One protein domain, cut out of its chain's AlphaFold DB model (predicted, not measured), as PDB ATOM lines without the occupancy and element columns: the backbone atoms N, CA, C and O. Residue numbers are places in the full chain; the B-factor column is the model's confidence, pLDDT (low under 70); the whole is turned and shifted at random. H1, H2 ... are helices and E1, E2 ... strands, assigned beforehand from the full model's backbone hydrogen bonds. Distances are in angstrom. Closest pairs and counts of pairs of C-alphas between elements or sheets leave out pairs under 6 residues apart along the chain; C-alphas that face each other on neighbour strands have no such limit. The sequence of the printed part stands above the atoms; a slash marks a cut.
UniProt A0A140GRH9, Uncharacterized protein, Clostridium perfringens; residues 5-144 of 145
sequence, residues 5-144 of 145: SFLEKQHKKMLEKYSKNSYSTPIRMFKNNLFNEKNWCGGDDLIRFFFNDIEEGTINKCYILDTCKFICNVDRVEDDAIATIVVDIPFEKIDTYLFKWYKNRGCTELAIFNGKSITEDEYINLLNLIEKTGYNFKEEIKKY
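AT A GLANCE: This is residues 5 to 144 of the 145 residues of an uncharacterized protein of Clostridium perfringens (UniProt A0A140GRH9). A twisted wall of five antiparallel strands has H2 and H3 laid across one face, while H4 packs on H2 farther from the sheet. H1 lies away from the sheet, joined to H2 by a long stretch without named elements. The printed part has 140 residues, running H1 H2 E1 E2 E3 E4 E5 H3 H4, of mixed class; the sheet's order is E1 - E2 - E3 - E4 - E5, a meander, each strand the antiparallel neighbour of the one before. It is compact, with a radius of gyration of the C-alphas of 15.0 A, yet elongated, spanning 50 by 32 by 30 A.

IN THESE COORDINATES: H1, residues 5 to 18, begins at C-alpha 5 (15.815, -0.674, 23.442) and measures 20.0 A. H2 is residues 47 to 55. E1 is 62 to 65, E2 68 to 77 at 29.1 A, E3 80 to 89 at 29.4 A, E4 93 to 102 at 30.4 A and E5 110 to 113. H3, 120 to 131, measures 16.5 A; H4, 137 to 144, ends at C-alpha 144 (30.778, 9.025, 31.861).

HOW THE PARTS SIT: In the E2 and E3 hairpin, N 73 and O 84 are 2.9 A apart, within hydrogen-bond range. H2 and H3 are on the same face, at heights over the sheet of 8.9 A and 9.2 A. H2 and H4 only just touch, with 3 pairs of C-alphas within 8 A, the closest Phe 49 and Glu 140 at 7.1 A. Every O i to N i+4 pair is within hydrogen-bond range in H1, H2 and H3; H4 has 1 of 4, and 4 of 5 O i to N i+3 pairs.

THE WHOLE: The C-alphas farthest apart, Ser 22 and Phe 91, are 51.6 A apart. The printed part has no cut; the link from H1 to H2 is long. Residues 20 to 23, 42 to 43 and 143 to 144 have pLDDT under 70.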
ATOM      1  N   SER A   5      16.039  -0.616  21.992       94.38
ATOM      2  CA  SER A   5      15.815  -0.674  23.442       94.38
ATOM      3  C   SER A   5      17.051  -0.286  24.264       94.38
ATOM      4  O   SER A   5      16.920   0.271  25.356       94.38
ATOM      5  N   PHE A   6      18.259  -0.545  23.754       93.19
ATOM      6  CA  PHE A   6      19.489  -0.079  24.384       93.19
ATOM      7  C   PHE A   6      19.617   1.445  24.299       93.19
ATOM      8  O   PHE A   6      19.864   2.069  25.330       93.19
ATOM      9  N   LEU A   7      19.401   2.045  23.122       91.88
ATOM     10  CA  LEU A   7      19.437   3.503  22.944       91.88
ATOM     11  C   LEU A   7      18.384   4.205  23.814       91.88
ATOM     12  O   LEU A   7      18.701   5.153  24.530       91.88
ATOM     13  N   GLU A   8      17.158   3.677  23.852       91.62
ATOM     14  CA  GLU A   8      16.092   4.167  24.734       91.62
ATOM     15  C   GLU A   8      16.490   4.127  26.212       91.62
ATOM     16  O   GLU A   8      16.210   5.062  26.967       91.62
ATOM     17  N   LYS A   9      17.160   3.052  26.643       91.19
ATOM     18  CA  LYS A   9      17.655   2.928  28.016       91.19
ATOM     19  C   LYS A   9      18.721   3.981  28.327       91.19
ATOM     20  O   LYS A   9      18.694   4.527  29.429       91.19
ATOM     21  N   GLN A  10      19.638   4.273  27.402       89.06
ATOM     22  CA  GLN A  10      20.646   5.322  27.612       89.06
ATOM     23  C   GLN A  10      20.010   6.709  27.687       89.06
ATOM     24  O   GLN A  10      20.318   7.475  28.599       89.06
ATOM     25  N   HIS A  11      19.048   6.993  26.809       89.62
ATOM     26  CA  HIS A  11      18.296   8.242  26.860       89.62
ATOM     27  C   HIS A  11      17.568   8.428  28.202       89.62
ATOM     28  O   HIS A  11      17.696   9.474  28.837       89.62
ATOM     29  N   LYS A  12      16.864   7.395  28.693       89.50
ATOM     30  CA  LYS A  12      16.185   7.436  30.004       89.50
ATOM     31  C   LYS A  12      17.148   7.732  31.156       89.50
ATOM     32  O   LYS A  12      16.853   8.586  31.985       89.50
ATOM     33  N   LYS A  13      18.324   7.096  31.175       87.88
ATOM     34  CA  LYS A  13      19.362   7.390  32.178       87.88
ATOM     35  C   LYS A  13      19.818   8.848  32.131       87.88
ATOM     36  O   LYS A  13      20.032   9.462  33.173       87.88
ATOM     37  N   MET A  14      19.960   9.413  30.934       85.19
ATOM     38  CA  MET A  14      20.337  10.816  30.780       85.19
ATOM     39  C   MET A  14      19.229  11.762  31.238       85.19
ATOM     40  O   MET A  14      19.528  12.730  31.935       85.19
ATOM     41  N   LEU A  15      17.961  11.453  30.949       86.94
ATOM     42  CA  LEU A  15      16.818  12.188  31.502       86.94
ATOM     43  C   LEU A  15      16.843  12.196  33.041       86.94
ATOM     44  O   LEU A  15      16.683  13.254  33.643       86.94
ATOM     45  N   GLU A  16      17.101  11.052  33.681       86.44
ATOM     46  CA  GLU A  16      17.208  10.936  35.146       86.44
ATOM     47  C   GLU A  16      18.399  11.710  35.736       86.44
ATOM     48  O   GLU A  16      18.320  12.223  36.854       86.44
ATOM     49  N   LYS A  17      19.516  11.796  35.004       81.56
ATOM     50  CA  LYS A  17      20.699  12.569  35.411       81.56
ATOM     51  C   LYS A  17      20.448  14.075  35.301       81.56
ATOM     52  O   LYS A  17      20.828  14.822  36.199       81.56
ATOM     53  N   TYR A  18      19.800  14.524  34.227       80.06
ATOM     54  CA  TYR A  18      19.557  15.945  33.958       80.06
ATOM     55  C   TYR A  18      18.353  16.519  34.705       80.06
ATOM     56  O   TYR A  18      18.374  17.704  35.038       80.06
ATOM     57  N   SER A  19      17.346  15.707  35.046       72.00
ATOM     58  CA  SER A  19      16.227  16.146  35.896       72.00
ATOM     59  C   SER A  19      16.692  16.649  37.268       72.00
ATOM     60  O   SER A  19      16.021  17.474  37.881       72.00
ATOM     61  N   LYS A  20      17.874  16.211  37.717       68.62
ATOM     62  CA  LYS A  20      18.518  16.659  38.957       68.62
ATOM     63  C   LYS A  20      19.267  17.992  38.825       68.62
ATOM     64  O   LYS A  20      19.574  18.584  39.851       68.62
ATOM     65  N   ASN A  21      19.550  18.463  37.602       63.62
ATOM     66  CA  ASN A  21      20.493  19.560  37.340       63.62
ATOM     67  C   ASN A  21      19.928  20.738  36.509       63.62
ATOM     68  O   ASN A  21      20.699  21.597  36.123       63.62
ATOM     69  N   SER A  22      18.622  20.841  36.241       58.09
ATOM     70  CA  SER A  22      17.908  22.058  35.760       58.09
ATOM     71  C   SER A  22      18.345  22.776  34.459       58.09
ATOM     72  O   SER A  22      17.650  23.704  34.054       58.09
ATOM     73  N   TYR A  23      19.424  22.393  33.766       62.28
ATOM     74  CA  TYR A  23      19.972  23.213  32.667       62.28
ATOM     75  C   TYR A  23      19.341  22.987  31.279       62.28
ATOM     76  O   TYR A  23      19.402  23.885  30.445       62.28
ATOM     77  N   SER A  24      18.719  21.832  31.016       73.00
ATOM     78  CA  SER A  24      18.010  21.520  29.756       73.00
ATOM     79  C   SER A  24      17.526  20.070  29.764       73.00
ATOM     80  O   SER A  24      18.241  19.208  30.275       73.00
ATOM     81  N   THR A  25      16.385  19.768  29.144       83.12
ATOM     82  CA  THR A  25      15.911  18.382  28.987       83.12
ATOM     83  C   THR A  25      16.628  17.702  27.814       83.12
ATOM     84  O   THR A  25      16.529  18.217  26.702       83.12
ATOM     85  N   PRO A  26      17.309  16.558  28.023       87.44
ATOM     86  CA  PRO A  26      17.827  15.717  26.948       87.44
ATOM     87  C   PRO A  26      16.789  15.409  25.867       87.44
ATOM     88  O   PRO A  26      15.657  15.040  26.182       87.44
ATOM     89  N   ILE A  27      17.180  15.486  24.597       89.75
ATOM     90  CA  ILE A  27      16.327  15.176  23.443       89.75
ATOM     91  C   ILE A  27      16.992  14.080  22.614       89.75
ATOM     92  O   ILE A  27      18.155  14.208  22.253       89.75
ATOM     93  N   ARG A  28      16.251  13.018  22.283       91.81
ATOM     94  CA  ARG A  28      16.761  11.894  21.481       91.81
ATOM     95  C   ARG A  28      17.332  12.326  20.129       91.81
ATOM     96  O   ARG A  28      16.761  13.194  19.460       91.81
ATOM     97  N   MET A  29      18.387  11.630  19.706       93.50
ATOM     98  CA  MET A  29      18.979  11.713  18.367       93.50
ATOM     99  C   MET A  29      18.020  11.281  17.264       93.50
ATOM    100  O   MET A  29      18.088  11.809  16.159       93.50
ATOM    101  N   PHE A  30      17.088  10.380  17.572       94.31
ATOM    102  CA  PHE A  30      16.105   9.889  16.611       94.31
ATOM    103  C   PHE A  30      14.675  10.125  17.094       94.31
ATOM    104  O   PHE A  30      14.322   9.818  18.236       94.31
ATOM    105  N   LYS A  31      13.830  10.650  16.200       91.19
ATOM    106  CA  LYS A  31      12.388  10.829  16.404       91.19
ATOM    107  C   LYS A  31      11.644  10.263  15.202       91.19
ATOM    108  O   LYS A  31      11.896  10.665  14.073       91.19
ATOM    109  N   ASN A  32      10.715   9.339  15.446       91.56
ATOM    110  CA  ASN A  32       9.971   8.639  14.390       91.56
ATOM    111  C   ASN A  32      10.902   7.997  13.340       91.56
ATOM    112  O   ASN A  32      10.666   8.124  12.144       91.56
ATOM    113  N   ASN A  33      11.969   7.331  13.801       93.00
ATOM    114  CA  ASN A  33      12.995   6.682  12.974       93.00
ATOM    115  C   ASN A  33      13.874   7.619  12.120       93.00
ATOM    116  O   ASN A  33      14.700   7.129  11.357       93.00
ATOM    117  N   LEU A  34      13.726   8.939  12.246       94.25
ATOM    118  CA  LEU A  34      14.516   9.931  11.515       94.25
ATOM    119  C   LEU A  34      15.454  10.675  12.458       94.25
ATOM    120  O   LEU A  34      15.101  10.932  13.615       94.25
ATOM    121  N   PHE A  35      16.633  11.033  11.954       94.88
ATOM    122  CA  PHE A  35      17.569  11.890  12.671       94.88
ATOM    123  C   PHE A  35      16.929  13.238  13.041       94.88
ATOM    124  O   PHE A  35      16.200  13.850  12.259       94.88
ATOM    125  N   ASN A  36      17.208  13.687  14.260       92.69
ATOM    126  CA  ASN A  36      16.728  14.927  14.842       92.69
ATOM    127  C   ASN A  36      17.917  15.849  15.137       92.69
ATOM    128  O   ASN A  36      18.617  15.652  16.123       92.69
ATOM    129  N   GLU A  37      18.084  16.905  14.341       89.38
ATOM    130  CA  GLU A  37      19.152  17.914  14.497       89.38
ATOM    131  C   GLU A  37      19.101  18.685  15.833       89.38
ATOM    132  O   GLU A  37      20.049  19.369  16.204       89.38
ATOM    133  N   LYS A  38      17.985  18.597  16.571       87.38
ATOM    134  CA  LYS A  38      17.772  19.266  17.868       87.38
ATOM    135  C   LYS A  38      17.942  18.306  19.048       87.38
ATOM    136  O   LYS A  38      17.292  18.472  20.077       87.38
ATOM    137  N   ASN A  39      18.759  17.269  18.902       87.25
ATOM    138  CA  ASN A  39      19.013  16.196  19.875       87.25
ATOM    139  C   ASN A  39      19.916  16.605  21.052       87.25
ATOM    140  O   ASN A  39      20.847  15.890  21.436       87.25
ATOM    141  N   TRP A  40      19.642  17.769  21.636       84.19
ATOM    142  CA  TRP A  40      20.431  18.330  22.725       84.19
ATOM    143  C   TRP A  40      20.632  17.324  23.866       84.19
ATOM    144  O   TRP A  40      19.661  16.888  24.484       84.19
ATOM    145  N   CYS A  41      21.884  16.953  24.148       74.62
ATOM    146  CA  CYS A  41      22.278  16.051  25.234       74.62
ATOM    147  C   CYS A  41      21.524  14.703  25.276       74.62
ATOM    148  O   CYS A  41      21.340  14.141  26.357       74.62
ATOM    149  N   GLY A  42      21.092  14.169  24.125       65.94
ATOM    150  CA  GLY A  42      20.170  13.029  24.025       65.94
ATOM    151  C   GLY A  42      20.598  11.716  24.682       65.94
ATOM    152  O   GLY A  42      19.741  10.899  25.017       65.94
ATOM    153  N   GLY A  43      21.893  11.497  24.922       64.62
ATOM    154  CA  GLY A  43      22.404  10.267  25.545       64.62
ATOM    155  C   GLY A  43      22.448   9.035  24.639       64.62
ATOM    156  O   GLY A  43      23.110   8.059  24.975       64.62
ATOM    157  N   ASP A  44      21.768   9.078  23.494       71.94
ATOM    158  CA  ASP A  44      21.794   8.078  22.424       71.94
ATOM    159  C   ASP A  44      22.830   8.394  21.321       71.94
ATOM    160  O   ASP A  44      23.027   7.608  20.392       71.94
ATOM    161  N   ASP A  45      23.574   9.489  21.488       81.88
ATOM    162  CA  ASP A  45      24.670   9.959  20.629       81.88
ATOM    163  C   ASP A  45      25.996   9.213  20.898       81.88
ATOM    164  O   ASP A  45      27.060   9.793  21.121       81.88
ATOM    165  N   LEU A  46      25.909   7.882  20.959       90.38
ATOM    166  CA  LEU A  46      27.013   6.987  21.314       90.38
ATOM    167  C   LEU A  46      28.205   7.086  20.365       90.38
ATOM    168  O   LEU A  46      29.340   6.873  20.787       90.38
ATOM    169  N   ILE A  47      27.951   7.409  19.097       92.62
ATOM    170  CA  ILE A  47      28.988   7.521  18.072       92.62
ATOM    171  C   ILE A  47      30.050   8.570  18.428       92.62
ATOM    172  O   ILE A  47      31.211   8.415  18.060       92.62
ATOM    173  N   ARG A  48      29.698   9.595  19.214       90.00
ATOM    174  CA  ARG A  48      30.657  10.621  19.639       90.00
ATOM    175  C   ARG A  48      31.735  10.089  20.574       90.00
ATOM    176  O   ARG A  48      32.848  10.592  20.515       90.00
ATOM    177  N   PHE A  49      31.456   9.058  21.378       90.75
ATOM    178  CA  PHE A  49      32.507   8.405  22.170       90.75
ATOM    179  C   PHE A  49      33.566   7.790  21.252       90.75
ATOM    180  O   PHE A  49      34.752   8.033  21.431       90.75
ATOM    181  N   PHE A  50      33.115   7.093  20.206       93.38
ATOM    182  CA  PHE A  50      33.999   6.457  19.234       93.38
ATOM    183  C   PHE A  50      34.845   7.479  18.467       93.38
ATOM    184  O   PHE A  50      36.042   7.280  18.281       93.38
ATOM    185  N   PHE A  51      34.248   8.598  18.047       93.06
ATOM    186  CA  PHE A  51      35.006   9.653  17.375       93.06
ATOM    187  C   PHE A  51      35.985  10.370  18.299       93.06
ATOM    188  O   PHE A  51      37.100  10.639  17.864       93.06
ATOM    189  N   ASN A  52      35.620  10.620  19.558       90.62
ATOM    190  CA  ASN A  52      36.554  11.187  20.530       90.62
ATOM    191  C   ASN A  52      37.773  10.268  20.716       90.62
ATOM    192  O   ASN A  52      38.899  10.747  20.656       90.62
ATOM    193  N   ASP A  53      37.566   8.954  20.839       92.38
ATOM    194  CA  ASP A  53      38.659   7.980  20.961       92.38
ATOM    195  C   ASP A  53      39.564   7.947  19.710       92.38
ATOM    196  O   ASP A  53      40.788   7.812  19.806       92.38
ATOM    197  N   ILE A  54      38.995   8.136  18.513       92.81
ATOM    198  CA  ILE A  54      39.781   8.313  17.280       92.81
ATOM    199  C   ILE A  54      40.617   9.599  17.324       92.81
ATOM    200  O   ILE A  54      41.780   9.587  16.911       92.81
ATOM    201  N   GLU A  55      40.030  10.713  17.762       90.94
ATOM    202  CA  GLU A  55      40.718  12.004  17.849       90.94
ATOM    203  C   GLU A  55      41.849  11.982  18.881       90.94
ATOM    204  O   GLU A  55      42.925  12.523  18.628       90.94
ATOM    205  N   GLU A  56      41.631  11.308  20.010       91.06
ATOM    206  CA  GLU A  56      42.628  11.102  21.063       91.06
ATOM    207  C   GLU A  56      43.701  10.072  20.670       91.06
ATOM    208  O   GLU A  56      44.721   9.945  21.348       91.06
ATOM    209  N   GLY A  57      43.500   9.347  19.564       91.00
ATOM    210  CA  GLY A  57      44.416   8.311  19.090       91.00
ATOM    211  C   GLY A  57      44.440   7.067  19.981       91.00
ATOM    212  O   GLY A  57      45.409   6.310  19.940       91.00
ATOM    213  N   THR A  58      43.396   6.847  20.787       91.69
ATOM    214  CA  THR A  58      43.268   5.667  21.658       91.69
ATOM    215  C   THR A  58      42.843   4.429  20.872       91.69
ATOM    216  O   THR A  58      43.101   3.303  21.305       91.69
ATOM    217  N   ILE A  59      42.249   4.622  19.689       92.88
ATOM    218  CA  ILE A  59      41.867   3.556  18.762       92.88
ATOM    219  C   ILE A  59      42.319   3.843  17.323       92.88
ATOM    220  O   ILE A  59      42.644   4.970  16.947       92.88
ATOM    221  N   ASN A  60      42.350   2.793  16.497       92.25
ATOM    222  CA  ASN A  60      42.753   2.890  15.096       92.25
ATOM    223  C   ASN A  60      41.706   3.618  14.241       92.25
ATOM    224  O   ASN A  60      40.506   3.551  14.480       92.25
ATOM    225  N   LYS A  61      42.173   4.252  13.164       94.25
ATOM    226  CA  LYS A  61      41.309   4.883  12.151       94.25
ATOM    227  C   LYS A  61      40.860   3.920  11.056       94.25
ATOM    228  O   LYS A  61      39.890   4.198  10.365       94.25
ATOM    229  N   CYS A  62      41.551   2.796  10.886       95.25
ATOM    230  CA  CYS A  62      41.286   1.836   9.820       95.25
ATOM    231  C   CYS A  62      41.228   0.419  10.384       95.25
ATOM    232  O   CYS A  62      42.094   0.025  11.165       95.25
ATOM    233  N   TYR A  63      40.249  -0.357   9.930       94.88
ATOM    234  CA  TYR A  63      40.061  -1.751  10.308       94.88
ATOM    235  C   TYR A  63      39.774  -2.598   9.073       94.88
ATOM    236  O   TYR A  63      39.079  -2.171   8.148       94.88
ATOM    237  N   ILE A  64      40.298  -3.819   9.076       94.31
ATOM    238  CA  ILE A  64      39.975  -4.847   8.090       94.31
ATOM    239  C   ILE A  64      39.204  -5.922   8.846       94.31
ATOM    240  O   ILE A  64      39.751  -6.560   9.741       94.31
ATOM    241  N   LEU A  65      37.927  -6.068   8.513       91.94
ATOM    242  CA  LEU A  65      37.064  -7.134   9.003       91.94
ATOM    243  C   LEU A  65      36.904  -8.181   7.900       91.94
ATOM    244  O   LEU A  65      37.056  -7.867   6.720       91.94
ATOM    245  N   ASP A  66      36.500  -9.393   8.273       90.75
ATOM    246  CA  ASP A  66      36.264 -10.485   7.316       90.75
ATOM    247  C   ASP A  66      35.267 -10.103   6.207       90.75
ATOM    248  O   ASP A  66      35.340 -10.611   5.092       90.75
ATOM    249  N   THR A  67      34.333  -9.195   6.509       91.44
ATOM    250  CA  THR A  67      33.245  -8.802   5.603       91.44
ATOM    251  C   THR A  67      33.450  -7.456   4.917       91.44
ATOM    252  O   THR A  67      32.743  -7.158   3.960       91.44
ATOM    253  N   CYS A  68      34.336  -6.597   5.423       94.75
ATOM    254  CA  CYS A  68      34.467  -5.222   4.937       94.75
ATOM    255  C   CYS A  68      35.729  -4.534   5.456       94.75
ATOM    256  O   CYS A  68      36.270  -4.901   6.500       94.75
ATOM    257  N   LYS A  69      36.138  -3.457   4.788       95.81
ATOM    258  CA  LYS A  69      37.092  -2.487   5.334       95.81
ATOM    259  C   LYS A  69      36.334  -1.299   5.900       95.81
ATOM    260  O   LYS A  69      35.347  -0.850   5.326       95.81
ATOM    261  N   PHE A  70      36.819  -0.793   7.020       93.44
ATOM    262  CA  PHE A  70      36.198   0.283   7.774       93.44
ATOM    263  C   PHE A  70      37.234   1.388   7.963       93.44
ATOM    264  O   PHE A  70      38.277   1.146   8.568       93.44
ATOM    265  N   ILE A  71      36.984   2.571   7.409       96.31
ATOM    266  CA  ILE A  71      37.907   3.709   7.447       96.31
ATOM    267  C   ILE A  71      37.186   4.883   8.090       96.31
ATOM    268  O   ILE A  71      36.124   5.288   7.627       96.31
ATOM    269  N   CYS A  72      37.784   5.450   9.125       96.81
ATOM    270  CA  CYS A  72      37.261   6.580   9.867       96.81
ATOM    271  C   CYS A  72      38.179   7.779   9.717       96.81
ATOM    272  O   CYS A  72      39.400   7.663   9.837       96.81
ATOM    273  N   ASN A  73      37.580   8.949   9.565       95.50
ATOM    274  CA  ASN A  73      38.279  10.207   9.708       95.50
ATOM    275  C   ASN A  73      37.484  11.157  10.595       95.50
ATOM    276  O   ASN A  73      36.254  11.132  10.577       95.50
ATOM    277  N   VAL A  74      38.193  11.995  11.345       95.06
ATOM    278  CA  VAL A  74      37.612  13.102  12.100       95.06
ATOM    279  C   VAL A  74      38.490  14.316  11.846       95.06
ATOM    280  O   VAL A  74      39.681  14.284  12.155       95.06
ATOM    281  N   ASP A  75      37.904  15.353  11.261       93.69
ATOM    282  CA  ASP A  75      38.556  16.626  10.983       93.69
ATOM    283  C   ASP A  75      37.911  17.728  11.818       93.69
ATOM    284  O   ASP A  75      36.687  17.776  11.975       93.69
ATOM    285  N   ARG A  76      38.736  18.657  12.307       90.62
ATOM    286  CA  ARG A  76      38.271  19.890  12.943       90.62
ATOM    287  C   ARG A  76      38.540  21.073  12.034       90.62
ATOM    288  O   ARG A  76      39.683  21.327  11.660       90.62
ATOM    289  N   VAL A  77      37.480  21.798  11.710       89.06
ATOM    290  CA  VAL A  77      37.535  23.041  10.946       89.06
ATOM    291  C   VAL A  77      36.964  24.127  11.842       89.06
ATOM    292  O   VAL A  77      35.759  24.182  12.071       89.06
ATOM    293  N   GLU A  78      37.852  24.962  12.379       89.19
ATOM    294  CA  GLU A  78      37.509  25.962  13.394       89.19
ATOM    295  C   GLU A  78      36.802  25.318  14.602       89.19
ATOM    296  O   GLU A  78      37.389  24.521  15.336       89.19
ATOM    297  N   ASP A  79      35.535  25.669  14.799       90.12
ATOM    298  CA  ASP A  79      34.692  25.216  15.893       90.12
ATOM    299  C   ASP A  79      33.883  23.952  15.553       90.12
ATOM    300  O   ASP A  79      33.254  23.362  16.441       90.12
ATOM    301  N   ASP A  80      33.888  23.539  14.287       90.62
ATOM    302  CA  ASP A  80      33.153  22.388  13.786       90.62
ATOM    303  C   ASP A  80      34.038  21.142  13.759       90.62
ATOM    304  O   ASP A  80      35.197  21.176  13.341       90.62
ATOM    305  N   ALA A  81      33.463  20.013  14.158       92.94
ATOM    306  CA  ALA A  81      34.025  18.696  13.913       92.94
ATOM    307  C   ALA A  81      33.189  17.974  12.856       92.94
ATOM    308  O   ALA A  81      31.955  17.970  12.915       92.94
ATOM    309  N   ILE A  82      33.872  17.368  11.891       94.88
ATOM    310  CA  ILE A  82      33.287  16.594  10.801       94.88
ATOM    311  C   ILE A  82      33.914  15.207  10.847       94.88
ATOM    312  O   ILE A  82      35.123  15.062  10.695       94.88
ATOM    313  N   ALA A  83      33.092  14.181  11.039       96.06
ATOM    314  CA  ALA A  83      33.537  12.799  11.030       96.06
ATOM    315  C   ALA A  83      32.946  12.037   9.851       96.06
ATOM    316  O   ALA A  83      31.752  12.131   9.569       96.06
ATOM    317  N   THR A  84      33.784  11.254   9.185       97.44
ATOM    318  CA  THR A  84      33.386  10.387   8.077       97.44
ATOM    319  C   THR A  84      33.733   8.947   8.405       97.44
ATOM    320  O   THR A  84      34.823   8.667   8.899       97.44
ATOM    321  N   ILE A  85      32.823   8.030   8.098       97.81
ATOM    322  CA  ILE A  85      33.085   6.593   8.107       97.81
ATOM    323  C   ILE A  85      32.802   6.057   6.709       97.81
ATOM    324  O   ILE A  85      31.713   6.251   6.174       97.81
ATOM    325  N   VAL A  86      33.774   5.361   6.134       97.88
ATOM    326  CA  VAL A  86      33.651   4.642   4.868       97.88
ATOM    327  C   VAL A  86      33.696   3.149   5.158       97.88
ATOM    328  O   VAL A  86      34.649   2.652   5.759       97.88
ATOM    329  N   VAL A  87      32.663   2.440   4.718       97.44
ATOM    330  CA  VAL A  87      32.550   0.986   4.808       97.44
ATOM    331  C   VAL A  87      32.613   0.420   3.395       97.44
ATOM    332  O   VAL A  87      31.654   0.509   2.634       97.44
ATOM    333  N   ASP A  88      33.761  -0.143   3.039       96.94
ATOM    334  CA  ASP A  88      33.990  -0.820   1.761       96.94
ATOM    335  C   ASP A  88      33.661  -2.307   1.926       96.94
ATOM    336  O   ASP A  88      34.393  -3.035   2.603       96.94
ATOM    337  N   ILE A  89      32.539  -2.743   1.350       93.88
ATOM    338  CA  ILE A  89      32.143  -4.150   1.265       93.88
ATOM    339  C   ILE A  89      32.620  -4.668  -0.099       93.88
ATOM    340  O   ILE A  89      32.028  -4.307  -1.126       93.88
ATOM    341  N   PRO A  90      33.685  -5.493  -0.142       91.06
ATOM    342  CA  PRO A  90      34.331  -5.863  -1.390       91.06
ATOM    343  C   PRO A  90      33.349  -6.451  -2.401       91.06
ATOM    344  O   PRO A  90      32.608  -7.379  -2.088       91.06
ATOM    345  N   PHE A  91      33.392  -5.930  -3.629       90.19
ATOM    346  CA  PHE A  91      32.570  -6.369  -4.766       90.19
ATOM    347  C   PHE A  91      31.056  -6.149  -4.626       90.19
ATOM    348  O   PHE A  91      30.309  -6.582  -5.502       90.19
ATOM    349  N   GLU A  92      30.601  -5.455  -3.581       93.88
ATOM    350  CA  GLU A  92      29.179  -5.192  -3.351       93.88
ATOM    351  C   GLU A  92      28.874  -3.692  -3.376       93.88
ATOM    352  O   GLU A  92      28.138  -3.226  -4.247       93.88
ATOM    353  N   LYS A  93      29.439  -2.923  -2.436       95.38
ATOM    354  CA  LYS A  93      29.148  -1.491  -2.291       95.38
ATOM    355  C   LYS A  93      30.148  -0.771  -1.393       95.38
ATOM    356  O   LYS A  93      30.823  -1.381  -0.569       95.38
ATOM    357  N   ILE A  94      30.155   0.555  -1.517       96.75
ATOM    358  CA  ILE A  94      30.815   1.459  -0.578       96.75
ATOM    359  C   ILE A  94      29.736   2.293   0.098       96.75
ATOM    360  O   ILE A  94      29.033   3.066  -0.551       96.75
ATOM    361  N   ASP A  95      29.626   2.112   1.403       97.75
ATOM    362  CA  ASP A  95      28.720   2.843   2.270       97.75
ATOM    363  C   ASP A  95      29.474   3.993   2.947       97.75
ATOM    364  O   ASP A  95      30.607   3.839   3.404       97.75
ATOM    365  N   THR A  96      28.846   5.163   3.013       98.06
ATOM    366  CA  THR A  96      29.443   6.381   3.571       98.06
ATOM    367  C   THR A  96      28.543   6.973   4.639       98.06
ATOM    368  O   THR A  96      27.346   7.169   4.425       98.06
ATOM    369  N   TYR A  97      29.132   7.284   5.786       98.38
ATOM    370  CA  TYR A  97      28.475   7.976   6.881       98.38
ATOM    371  C   TYR A  97      29.193   9.288   7.151       98.38
ATOM    372  O   TYR A  97      30.421   9.321   7.182       98.38
ATOM    373  N   LEU A  98      28.429  10.350   7.377       97.56
ATOM    374  CA  LEU A  98      28.941  11.673   7.703       97.56
ATOM    375  C   LEU A  98      28.230  12.188   8.949       97.56
ATOM    376  O   LEU A  98      27.000  12.228   8.994       97.56
ATOM    377  N   PHE A  99      29.009  12.621   9.931       96.19
ATOM    378  CA  PHE A  99      28.528  13.234  11.158       96.19
ATOM    379  C   PHE A  99      29.160  14.613  11.331       96.19
ATOM    380  O   PHE A  99      30.330  14.803  11.003       96.19
ATOM    381  N   LYS A 100      28.398  15.574  11.857       94.94
ATOM    382  CA  LYS A 100      28.905  16.910  12.203       94.94
ATOM    383  C   LYS A 100      28.429  17.321  13.588       94.94
ATOM    384  O   LYS A 100      27.271  17.076  13.929       94.94
ATOM    385  N   TRP A 101      29.291  17.982  14.352       92.62
ATOM    386  CA  TRP A 101      28.908  18.652  15.594       92.62
ATOM    387  C   TRP A 101      29.742  19.909  15.853       92.62
ATOM    388  O   TRP A 101      30.942  19.944  15.579       92.62
ATOM    389  N   TYR A 102      29.113  20.922  16.446       88.69
ATOM    390  CA  TYR A 102      29.779  22.140  16.895       88.69
ATOM    391  C   TYR A 102      30.344  21.997  18.319       88.69
ATOM    392  O   TYR A 102      29.610  21.810  19.302       88.69
ATOM    393  N   LYS A 103      31.664  22.164  18.466       81.56
ATOM    394  CA  LYS A 103      32.397  22.118  19.746       81.56
ATOM    395  C   LYS A 103      31.971  20.939  20.636       81.56
ATOM    396  O   LYS A 103      31.800  19.804  20.208       81.56
ATOM    397  N   ASN A 104      31.774  21.223  21.918       70.56
ATOM    398  CA  ASN A 104      31.309  20.299  22.931       70.56
ATOM    399  C   ASN A 104      29.837  20.558  23.272       70.56
ATOM    400  O   ASN A 104      29.420  20.263  24.386       70.56
ATOM    401  N   ARG A 105      29.027  21.088  22.334       70.00
ATOM    402  CA  ARG A 105      27.602  21.412  22.567       70.00
ATOM    403  C   ARG A 105      26.701  20.198  22.835       70.00
ATOM    404  O   ARG A 105      25.498  20.340  22.958       70.00
ATOM    405  N   GLY A 106      27.271  19.005  22.998       72.81
ATOM    406  CA  GLY A 106      26.525  17.845  23.489       72.81
ATOM    407  C   GLY A 106      25.507  17.277  22.497       72.81
ATOM    408  O   GLY A 106      24.674  16.478  22.916       72.81
ATOM    409  N   CYS A 107      25.567  17.660  21.218       85.62
ATOM    410  CA  CYS A 107      24.668  17.182  20.171       85.62
ATOM    411  C   CYS A 107      25.393  16.988  18.833       85.62
ATOM    412  O   CYS A 107      26.170  17.846  18.413       85.62
ATOM    413  N   THR A 108      25.099  15.883  18.154       91.75
ATOM    414  CA  THR A 108      25.325  15.719  16.715       91.75
ATOM    415  C   THR A 108      24.296  16.536  15.931       91.75
ATOM    416  O   THR A 108      23.104  16.303  16.074       91.75
ATOM    417  N   GLU A 109      24.749  17.463  15.088       92.06
ATOM    418  CA  GLU A 109      23.909  18.400  14.318       92.06
ATOM    419  C   GLU A 109      23.611  17.897  12.898       92.06
ATOM    420  O   GLU A 109      22.624  18.294  12.284       92.06
ATOM    421  N   LEU A 110      24.445  16.992  12.381       94.38
ATOM    422  CA  LEU A 110      24.250  16.339  11.090       94.38
ATOM    423  C   LEU A 110      24.572  14.856  11.211       94.38
ATOM    424  O   LEU A 110      25.613  14.507  11.764       94.38
ATOM    425  N   ALA A 111      23.722  14.005  10.643       96.56
ATOM    426  CA  ALA A 111      23.997  12.586  10.487       96.56
ATOM    427  C   ALA A 111      23.431  12.094   9.145       96.56
ATOM    428  O   ALA A 111      22.218  12.077   8.924       96.56
ATOM    429  N   ILE A 112      24.327  11.738   8.230       97.88
ATOM    430  CA  ILE A 112      24.019  11.354   6.852       97.88
ATOM    431  C   ILE A 112      24.553   9.946   6.583       97.88
ATOM    432  O   ILE A 112      25.667   9.620   6.984       97.88
ATOM    433  N   PHE A 113      23.779   9.147   5.854       98.31
ATOM    434  CA  PHE A 113      24.163   7.870   5.269       98.31
ATOM    435  C   PHE A 113      23.922   7.905   3.754       98.31
ATOM    436  O   PHE A 113      22.811   8.187   3.301       98.31
ATOM    437  N   ASN A 114      24.969   7.671   2.957       97.81
ATOM    438  CA  ASN A 114      24.931   7.682   1.487       97.81
ATOM    439  C   ASN A 114      24.208   8.911   0.898       97.81
ATOM    440  O   ASN A 114      23.368   8.809   0.001       97.81
ATOM    441  N   GLY A 115      24.520  10.093   1.439       96.88
ATOM    442  CA  GLY A 115      23.971  11.377   0.991       96.88
ATOM    443  C   GLY A 115      22.546  11.688   1.466       96.88
ATOM    444  O   GLY A 115      22.002  12.726   1.093       96.88
ATOM    445  N   LYS A 116      21.929  10.832   2.290       97.56
ATOM    446  CA  LYS A 116      20.593  11.047   2.868       97.56
ATOM    447  C   LYS A 116      20.646  11.091   4.390       97.56
ATOM    448  O   LYS A 116      21.568  10.557   4.989       97.56
ATOM    449  N   SER A 117      19.652  11.717   5.017       96.94
ATOM    450  CA  SER A 117      19.514  11.690   6.480       96.94
ATOM    451  C   SER A 117      19.448  10.245   6.980       96.94
ATOM    452  O   SER A 117      18.693   9.446   6.424       96.94
ATOM    453  N   ILE A 118      20.250   9.916   7.994       97.31
ATOM    454  CA  ILE A 118      20.330   8.556   8.531       97.31
ATOM    455  C   ILE A 118      19.072   8.202   9.338       97.31
ATOM    456  O   ILE A 118      18.518   9.023  10.078       97.31
ATOM    457  N   THR A 119      18.630   6.955   9.219       97.62
ATOM    458  CA  THR A 119      17.572   6.380  10.057       97.62
ATOM    459  C   THR A 119      18.128   5.758  11.339       97.62
ATOM    460  O   THR A 119      19.312   5.435  11.436       97.62
ATOM    461  N   GLU A 120      17.274   5.545  12.345       96.88
ATOM    462  CA  GLU A 120      17.705   4.911  13.605       96.88
ATOM    463  C   GLU A 120      18.220   3.479  13.378       96.88
ATOM    464  O   GLU A 120      19.194   3.060  14.002       96.88
ATOM    465  N   ASP A 121      17.606   2.732  12.455       97.50
ATOM    466  CA  ASP A 121      18.043   1.377  12.102       97.50
ATOM    467  C   ASP A 121      19.423   1.368  11.428       97.50
ATOM    468  O   ASP A 121      20.285   0.566  11.789       97.50
ATOM    469  N   GLU A 122      19.676   2.288  10.493       97.75
ATOM    470  CA  GLU A 122      20.988   2.434   9.844       97.75
ATOM    471  C   GLU A 122      22.073   2.844  10.842       97.75
ATOM    472  O   GLU A 122      23.189   2.322  10.798       97.75
ATOM    473  N   TYR A 123      21.733   3.722  11.787       97.25
ATOM    474  CA  TYR A 123      22.623   4.100  12.876       97.25
ATOM    475  C   TYR A 123      22.955   2.914  13.790       97.25
ATOM    476  O   TYR A 123      24.119   2.677  14.106       97.25
ATOM    477  N   ILE A 124      21.960   2.113  14.176       97.12
ATOM    478  CA  ILE A 124      22.180   0.901  14.978       97.12
ATOM    479  C   ILE A 124      23.057  -0.105  14.228       97.12
ATOM    480  O   ILE A 124      23.943  -0.714  14.831       97.12
ATOM    481  N   ASN A 125      22.841  -0.274  12.924       96.50
ATOM    482  CA  ASN A 125      23.675  -1.138  12.092       96.50
ATOM    483  C   ASN A 125      25.131  -0.665  12.079       96.50
ATOM    484  O   ASN A 125      26.030  -1.485  12.268       96.50
ATOM    485  N   LEU A 126      25.363   0.644  11.947       96.69
ATOM    486  CA  LEU A 126      26.697   1.233  12.043       96.69
ATOM    487  C   LEU A 126      27.343   0.967  13.411       96.69
ATOM    488  O   LEU A 126      28.474   0.492  13.465       96.69
ATOM    489  N   LEU A 127      26.638   1.219  14.520       96.75
ATOM    490  CA  LEU A 127      27.184   0.980  15.862       96.75
ATOM    491  C   LEU A 127      27.542  -0.496  16.081       96.75
ATOM    492  O   LEU A 127      28.581  -0.812  16.655       96.75
ATOM    493  N   ASN A 128      26.707  -1.414  15.594       96.19
ATOM    494  CA  ASN A 128      26.989  -2.845  15.654       96.19
ATOM    495  C   ASN A 128      28.170  -3.252  14.769       96.19
ATOM    496  O   ASN A 128      28.900  -4.175  15.122       96.19
ATOM    497  N   LEU A 129      28.365  -2.587  13.629       95.44
ATOM    498  CA  LEU A 129      29.536  -2.796  12.788       95.44
ATOM    499  C   LEU A 129      30.812  -2.307  13.482       95.44
ATOM    500  O   LEU A 129      31.816  -3.012  13.458       95.44
ATOM    501  N   ILE A 130      30.749  -1.166  14.171       95.69
ATOM    502  CA  ILE A 130      31.845  -0.668  15.008       95.69
ATOM    503  C   ILE A 130      32.154  -1.653  16.142       95.69
ATOM    504  O   ILE A 130      33.317  -1.946  16.376       95.69
ATOM    505  N   GLU A 131      31.157  -2.256  16.802       95.38
ATOM    506  CA  GLU A 131      31.434  -3.278  17.830       95.38
ATOM    507  C   GLU A 131      32.230  -4.482  17.277       95.38
ATOM    508  O   GLU A 131      32.993  -5.108  18.013       95.38
ATOM    509  N   LYS A 132      32.120  -4.792  15.975       94.69
ATOM    510  CA  LYS A 132      32.913  -5.863  15.339       94.69
ATOM    511  C   LYS A 132      34.393  -5.514  15.176       94.69
ATOM    512  O   LYS A 132      35.188  -6.425  14.974       94.69
ATOM    513  N   THR A 133      34.781  -4.243  15.285       93.81
ATOM    514  CA  THR A 133      36.198  -3.838  15.285       93.81
ATOM    515  C   THR A 133      36.886  -4.089  16.630       93.81
ATOM    516  O   THR A 133      38.095  -3.900  16.745       93.81
ATOM    517  N   GLY A 134      36.126  -4.524  17.644       93.44
ATOM    518  CA  GLY A 134      36.581  -4.694  19.023       93.44
ATOM    519  C   GLY A 134      36.237  -3.514  19.935       93.44
ATOM    520  O   GLY A 134      36.483  -3.588  21.135       93.44
ATOM    521  N   TYR A 135      35.643  -2.442  19.402       94.31
ATOM    522  CA  TYR A 135      35.223  -1.292  20.198       94.31
ATOM    523  C   TYR A 135      34.002  -1.615  21.078       94.31
ATOM    524  O   TYR A 135      33.029  -2.209  20.615       94.31
ATOM    525  N   ASN A 136      34.007  -1.194  22.347       92.81
ATOM    526  CA  ASN A 136      32.957  -1.541  23.307       92.81
ATOM    527  C   ASN A 136      32.225  -0.307  23.855       92.81
ATOM    528  O   ASN A 136      32.549   0.214  24.923       92.81
ATOM    529  N   PHE A 137      31.139   0.095  23.188       91.19
ATOM    530  CA  PHE A 137      30.307   1.222  23.635       91.19
ATOM    531  C   PHE A 137      29.799   1.072  25.075       91.19
ATOM    532  O   PHE A 137      29.608   2.065  25.773       91.19
ATOM    533  N   LYS A 138      29.548  -0.156  25.549       87.62
ATOM    534  CA  LYS A 138      28.996  -0.374  26.895       87.62
ATOM    535  C   LYS A 138      30.005  -0.067  27.993       87.62
ATOM    536  O   LYS A 138      29.583   0.313  29.083       87.62
ATOM    537  N   GLU A 139      31.290  -0.288  27.740       83.50
ATOM    538  CA  GLU A 139      32.358   0.061  28.676       83.50
ATOM    539  C   GLU A 139      32.633   1.556  28.655       83.50
ATOM    540  O   GLU A 139      32.690   2.161  29.722       83.50
ATOM    541  N   GLU A 140      32.662   2.161  27.471       82.69
ATOM    542  CA  GLU A 140      32.884   3.601  27.334       82.69
ATOM    543  C   GLU A 140      31.820   4.420  28.057       82.69
ATOM    544  O   GLU A 140      32.140   5.306  28.844       82.69
ATOM    545  N   ILE A 141      30.547   4.039  27.930       79.12
ATOM    546  CA  ILE A 141      29.452   4.692  28.659       79.12
ATOM    547  C   ILE A 141      29.680   4.680  30.184       79.12
ATOM    548  O   ILE A 141      29.299   5.637  30.856       79.12
ATOM    549  N   LYS A 142      30.303   3.637  30.758       75.56
ATOM    550  CA  LYS A 142      30.559   3.569  32.212       75.56
ATOM    551  C   LYS A 142      31.574   4.608  32.688       75.56
ATOM    552  O   LYS A 142      31.570   4.912  33.870       75.56
ATOM    553  N   LYS A 143      32.429   5.146  31.812       69.50
ATOM    554  CA  LYS A 143      33.384   6.204  32.184       69.50
ATOM    555  C   LYS A 143      32.693   7.552  32.429       69.50
ATOM    556  O   LYS A 143      33.239   8.401  33.123       69.50
ATOM    557  N   TYR A 144      31.496   7.744  31.869       63.31
ATOM    558  CA  TYR A 144      30.778   9.025  31.861       63.31
ATOM    559  C   TYR A 144      29.484   9.027  32.705       63.31
ATOM    560  O   TYR A 144      28.819  10.070  32.831       63.31
TER     561      TYR A 144